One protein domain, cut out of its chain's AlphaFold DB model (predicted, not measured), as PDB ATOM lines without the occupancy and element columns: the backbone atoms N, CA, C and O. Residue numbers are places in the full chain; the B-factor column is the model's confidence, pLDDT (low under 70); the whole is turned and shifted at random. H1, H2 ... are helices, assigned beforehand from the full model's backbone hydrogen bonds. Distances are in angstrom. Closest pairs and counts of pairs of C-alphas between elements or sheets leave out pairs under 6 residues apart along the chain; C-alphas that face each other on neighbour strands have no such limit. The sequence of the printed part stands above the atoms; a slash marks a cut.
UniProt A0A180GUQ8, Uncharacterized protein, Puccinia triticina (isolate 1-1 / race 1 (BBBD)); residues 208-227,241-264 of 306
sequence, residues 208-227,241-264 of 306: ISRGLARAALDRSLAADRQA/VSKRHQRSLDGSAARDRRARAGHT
ATOM      1  N   ILE A 208      30.526  15.429   4.777       82.50
ATOM      2  CA  ILE A 208      31.641  15.283   3.836       82.50
ATOM      3  C   ILE A 208      31.201  15.669   2.423       82.50
ATOM      4  O   ILE A 208      31.871  16.457   1.765       82.50
ATOM      5  N   SER A 209      30.041  15.191   1.966       81.38
ATOM      6  CA  SER A 209      29.528  15.568   0.637       81.38
ATOM      7  C   SER A 209      29.249  17.070   0.522       81.38
ATOM      8  O   SER A 209      29.528  17.662  -0.521       81.38
ATOM      9  N   ARG A 210      28.775  17.713   1.598       80.75
ATOM     10  CA  ARG A 210      28.622  19.173   1.653       80.75
ATOM     11  C   ARG A 210      29.976  19.883   1.610       80.75
ATOM     12  O   ARG A 210      30.116  20.836   0.853       80.75
ATOM     13  N   GLY A 211      30.964  19.416   2.374       84.00
ATOM     14  CA  GLY A 211      32.325  19.967   2.368       84.00
ATOM     15  C   GLY A 211      32.982  19.889   0.989       84.00
ATOM     16  O   GLY A 211      33.481  20.892   0.487       84.00
ATOM     17  N   LEU A 212      32.878  18.737   0.324       83.62
ATOM     18  CA  LEU A 212      33.365  18.549  -1.045       83.62
ATOM     19  C   LEU A 212      32.671  19.487  -2.039       83.62
ATOM     20  O   LEU A 212      33.330  20.064  -2.902       83.62
ATOM     21  N   ALA A 213      31.356  19.678  -1.900       81.94
ATOM     22  CA  ALA A 213      30.616  20.602  -2.750       81.94
ATOM     23  C   ALA A 213      31.025  22.070  -2.536       81.94
ATOM     24  O   ALA A 213      31.095  22.808  -3.517       81.94
ATOM     25  N   ARG A 214      31.331  22.481  -1.291       84.12
ATOM     26  CA  ARG A 214      31.885  23.817  -0.987       84.12
ATOM     27  C   ARG A 214      33.244  23.990  -1.638       84.12
ATOM     28  O   ARG A 214      33.400  24.865  -2.474       84.12
ATOM     29  N   ALA A 215      34.168  23.072  -1.372       84.62
ATOM     30  CA  ALA A 215      35.520  23.133  -1.917       84.62
ATOM     31  C   ALA A 215      35.549  23.115  -3.458       84.62
ATOM     32  O   ALA A 215      36.421  23.717  -4.078       84.62
ATOM     33  N   ALA A 216      34.622  22.411  -4.112       81.75
ATOM     34  CA  ALA A 216      34.495  22.441  -5.570       81.75
ATOM     35  C   ALA A 216      33.975  23.793  -6.087       81.75
ATOM     36  O   ALA A 216      34.486  24.304  -7.084       81.75
ATOM     37  N   LEU A 217      32.988  24.379  -5.403       83.19
ATOM     38  CA  LEU A 217      32.461  25.702  -5.733       83.19
ATOM     39  C   LEU A 217      33.530  26.782  -5.531       83.19
ATOM     40  O   LEU A 217      33.761  27.570  -6.443       83.19
ATOM     41  N   ASP A 218      34.223  26.764  -4.395       85.25
ATOM     42  CA  ASP A 218      35.250  27.750  -4.053       85.25
ATOM     43  C   ASP A 218      36.417  27.703  -5.042       85.25
ATOM     44  O   ASP A 218      36.833  28.743  -5.547       85.25
ATOM     45  N   ARG A 219      36.883  26.501  -5.417       84.50
ATOM     46  CA  ARG A 219      37.901  26.334  -6.470       84.50
ATOM     47  C   ARG A 219      37.442  26.882  -7.818       84.50
ATOM     48  O   ARG A 219      38.228  27.517  -8.512       84.50
ATOM     49  N   SER A 220      36.179  26.664  -8.188       82.00
ATOM     50  CA  SER A 220      35.642  27.206  -9.440       82.00
ATOM     51  C   SER A 220      35.589  28.731  -9.424       82.00
ATOM     52  O   SER A 220      35.973  29.341 -10.417       82.00
ATOM     53  N   LEU A 221      35.131  29.332  -8.321       84.62
ATOM     54  CA  LEU A 221      35.058  30.788  -8.173       84.62
ATOM     55  C   LEU A 221      36.447  31.427  -8.107       84.62
ATOM     56  O   LEU A 221      36.648  32.502  -8.662       84.62
ATOM     57  N   ALA A 222      37.404  30.781  -7.442       85.75
ATOM     58  CA  ALA A 222      38.789  31.235  -7.411       85.75
ATOM     59  C   ALA A 222      39.400  31.241  -8.819       85.75
ATOM     60  O   ALA A 222      40.001  32.239  -9.208       85.75
ATOM     61  N   ALA A 223      39.162  30.187  -9.605       83.44
ATOM     62  CA  ALA A 223      39.590  30.133 -11.000       83.44
ATOM     63  C   ALA A 223      38.922  31.222 -11.860       83.44
ATOM     64  O   ALA A 223      39.591  31.832 -12.684       83.44
ATOM     65  N   ASP A 224      37.632  31.517 -11.645       83.31
ATOM     66  CA  ASP A 224      36.954  32.633 -12.327       83.31
ATOM     67  C   ASP A 224      37.594  33.985 -11.975       83.31
ATOM     68  O   ASP A 224      37.850  34.799 -12.858       83.31
ATOM     69  N   ARG A 225      37.903  34.218 -10.694       85.69
ATOM     70  CA  ARG A 225      38.566  35.454 -10.243       85.69
ATOM     71  C   ARG A 225      39.966  35.604 -10.831       85.69
ATOM     72  O   ARG A 225      40.316  36.693 -11.270       85.69
ATOM     73  N   GLN A 226      40.749  34.525 -10.856       84.81
ATOM     74  CA  GLN A 226      42.079  34.521 -11.468       84.81
ATOM     75  C   GLN A 226      42.011  34.756 -12.976       84.81
ATOM     76  O   GLN A 226      42.834  35.497 -13.509       84.81
ATOM     77  N   ALA A 227      41.018  34.183 -13.659       83.75
ATOM     78  CA  ALA A 227      40.839  34.394 -15.088       83.75
ATOM     79  C   ALA A 227      40.526  35.863 -15.410       83.75
ATOM     80  O   ALA A 227      41.155  36.457 -16.280       83.75
ATOM     81  N   VAL A 241      26.421  23.780 -13.423       59.25
ATOM     82  CA  VAL A 241      27.451  23.121 -12.594       59.25
ATOM     83  C   VAL A 241      27.649  23.871 -11.282       59.25
ATOM     84  O   VAL A 241      27.487  23.278 -10.215       59.25
ATOM     85  N   SER A 242      27.888  25.184 -11.336       63.09
ATOM     86  CA  SER A 242      27.953  26.033 -10.138       63.09
ATOM     87  C   SER A 242      26.624  26.007  -9.368       63.09
ATOM     88  O   SER A 242      26.596  25.677  -8.180       63.09
ATOM     89  N   LYS A 243      25.482  26.161 -10.064       62.72
ATOM     90  CA  LYS A 243      24.160  26.036  -9.424       62.72
ATOM     91  C   LYS A 243      23.903  24.651  -8.835       62.72
ATOM     92  O   LYS A 243      23.136  24.553  -7.888       62.72
ATOM     93  N   ARG A 244      24.461  23.564  -9.375       64.81
ATOM     94  CA  ARG A 244      24.300  22.215  -8.795       64.81
ATOM     95  C   ARG A 244      25.036  22.113  -7.462       64.81
ATOM     96  O   ARG A 244      24.447  21.615  -6.505       64.81
ATOM     97  N   HIS A 245      26.272  22.605  -7.399       69.81
ATOM     98  CA  HIS A 245      27.032  22.653  -6.151       69.81
ATOM     99  C   HIS A 245      26.318  23.550  -5.135       69.81
ATOM    100  O   HIS A 245      25.979  23.078  -4.054       69.81
ATOM    101  N   GLN A 246      25.909  24.757  -5.524       68.75
ATOM    102  CA  GLN A 246      25.138  25.661  -4.667       68.75
ATOM    103  C   GLN A 246      23.813  25.043  -4.176       68.75
ATOM    104  O   GLN A 246      23.517  25.056  -2.984       68.75
ATOM    105  N   ARG A 247      23.055  24.366  -5.052       66.88
ATOM    106  CA  ARG A 247      21.825  23.652  -4.662       66.88
ATOM    107  C   ARG A 247      22.054  22.532  -3.651       66.88
ATOM    108  O   ARG A 247      21.156  22.246  -2.857       66.88
ATOM    109  N   SER A 248      23.219  21.885  -3.688       71.56
ATOM    110  CA  SER A 248      23.592  20.883  -2.686       71.56
ATOM    111  C   SER A 248      23.976  21.507  -1.341       71.56
ATOM    112  O   SER A 248      23.727  20.899  -0.303       71.56
ATOM    113  N   LEU A 249      24.506  22.734  -1.341       70.62
ATOM    114  CA  LEU A 249      24.879  23.468  -0.128       70.62
ATOM    115  C   LEU A 249      23.692  24.086   0.599       70.62
ATOM    116  O   LEU A 249      23.629  24.005   1.830       70.62
ATOM    117  N   ASP A 250      22.772  24.662  -0.169       75.62
ATOM    118  CA  ASP A 250      21.625  25.417   0.342       75.62
ATOM    119  C   ASP A 250      20.394  24.519   0.526       75.62
ATOM    120  O   ASP A 250      19.359  24.939   1.043       75.62
ATOM    121  N   GLY A 251      20.476  23.265   0.066       69.25
ATOM    122  CA  GLY A 251      19.369  22.312   0.106       69.25
ATOM    123  C   GLY A 251      18.180  22.727  -0.765       69.25
ATOM    124  O   GLY A 251      17.096  22.151  -0.641       69.25
ATOM    125  N   SER A 252      18.356  23.697  -1.665       71.44
ATOM    126  CA  SER A 252      17.301  24.200  -2.551       71.44
ATOM    127  C   SER A 252      16.755  23.109  -3.469       71.44
ATOM    128  O   SER A 252      15.559  23.079  -3.710       71.44
ATOM    129  N   ALA A 253      17.551  22.099  -3.838       67.06
ATOM    130  CA  ALA A 253      17.029  20.917  -4.535       67.06
ATOM    131  C   ALA A 253      15.992  20.125  -3.708       67.06
ATOM    132  O   ALA A 253      15.038  19.582  -4.265       67.06
ATOM    133  N   ALA A 254      16.157  20.046  -2.384       65.38
ATOM    134  CA  ALA A 254      15.186  19.407  -1.494       65.38
ATOM    135  C   ALA A 254      13.977  20.316  -1.223       65.38
ATOM    136  O   ALA A 254      12.859  19.824  -1.069       65.38
ATOM    137  N   ARG A 255      14.182  21.640  -1.191       66.56
ATOM    138  CA  ARG A 255      13.099  22.632  -1.121       66.56
ATOM    139  C   ARG A 255      12.228  22.595  -2.381       66.56
ATOM    140  O   ARG A 255      11.021  22.483  -2.240       66.56
ATOM    141  N   ASP A 256      12.823  22.549  -3.571       68.19
ATOM    142  CA  ASP A 256      12.111  22.435  -4.852       68.19
ATOM    143  C   ASP A 256      11.316  21.128  -4.946       68.19
ATOM    144  O   ASP A 256      10.177  21.115  -5.406       68.19
ATOM    145  N   ARG A 257      11.889  20.010  -4.477       64.75
ATOM    146  CA  ARG A 257      11.170  18.726  -4.405       64.75
ATOM    147  C   ARG A 257       9.963  18.801  -3.472       64.75
ATOM    148  O   ARG A 257       8.907  18.293  -3.829       64.75
ATOM    149  N   ARG A 258      10.100  19.459  -2.317       63.91
ATOM    150  CA  ARG A 258       8.979  19.697  -1.393       63.91
ATOM    151  C   ARG A 258       7.946  20.664  -1.965       63.91
ATOM    152  O   ARG A 258       6.766  20.401  -1.819       63.91
ATOM    153  N   ALA A 259       8.365  21.712  -2.670       66.44
ATOM    154  CA  ALA A 259       7.455  22.641  -3.336       66.44
ATOM    155  C   ALA A 259       6.600  21.939  -4.405       66.44
ATOM    156  O   ALA A 259       5.410  22.204  -4.509       66.44
ATOM    157  N   ARG A 260       7.178  20.983  -5.146       65.19
ATOM    158  CA  ARG A 260       6.417  20.134  -6.082       65.19
ATOM    159  C   ARG A 260       5.482  19.158  -5.369       65.19
ATOM    160  O   ARG A 260       4.405  18.887  -5.877       65.19
ATOM    161  N   ALA A 261       5.887  18.635  -4.211       62.56
ATOM    162  CA  ALA A 261       5.051  17.753  -3.398       62.56
ATOM    163  C   ALA A 261       3.904  18.499  -2.691       62.56
ATOM    164  O   ALA A 261       2.869  17.901  -2.442       62.56
ATOM    165  N   GLY A 262       4.061  19.797  -2.416       58.75
ATOM    166  CA  GLY A 262       3.018  20.669  -1.866       58.75
ATOM    167  C   GLY A 262       1.978  21.134  -2.889       58.75
ATOM    168  O   GLY A 262       1.117  21.936  -2.552       58.75
ATOM    169  N   HIS A 263       2.019  20.642  -4.132       57.28
ATOM    170  CA  HIS A 263       1.011  20.941  -5.156       57.28
ATOM    171  C   HIS A 263      -0.278  20.110  -4.981       57.28
ATOM    172  O   HIS A 263      -0.944  19.758  -5.950       57.28
ATOM    173  N   THR A 264      -0.597  19.752  -3.736       57.72
ATOM    174  CA  THR A 264      -1.813  19.031  -3.343       57.72
ATOM    175  C   THR A 264      -2.994  19.969  -3.098       57.72
ATOM    176  O   THR A 264      -4.127  19.510  -3.152       57.72
TER     177      THR A 264
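Overview. This is residues 208 to 227 and 241 to 264 of the 306 residues of an uncharacterized protein of Puccinia triticina (isolate 1-1 / race 1 (BBBD)) (UniProt A0A180GUQ8). What is the shape? Short helix H2 packs slantwise on one side of long helix H1, and H3 reaches away from H2 as an arm, residues 257 to 264 sticking out. How is it built? The printed part has 44 residues with three named helices, H1, H2, H3 in order: all helix, only just loose, close to extended, radius of gyration of the C-alphas 13.5 A, spans 47 by 23 by 11 A.

Arrangement. What touches? H1, residues 208 to 227, touches H2, residues 241 to 250, opposite ways at a steep tilt of 44 degrees; their closest C-alphas, Ala 213 and His 245, are 5.3 A apart. And then? H3, residues 252 to 261, is apart from H1. It is close to H2 but not clearly touching, about perpendicular at 76 degrees; their closest C-alphas, Arg 247 and Ala 253, are 5.5 A apart. The backbones? In H1, H2 and H3 every O i to N i+4 pair is within hydrogen-bond range.

Along the chain. Where does H1 begin? C-alpha 208 is at (31.641, 15.283, 3.836); H1 is 28.4 A long. Where does H3 end? After H2, 14.4 A long, H3 covers 13.9 A to C-alpha 261 at (5.051, 17.753, -3.398).

Size, cuts and confidence. Any cut? Residues 228 to 240 are not printed; C-alphas 227 and 241 are 17.7 A apart. Low confidence? Residues 241 to 247, 251 and 253 to 264 have pLDDT under 70.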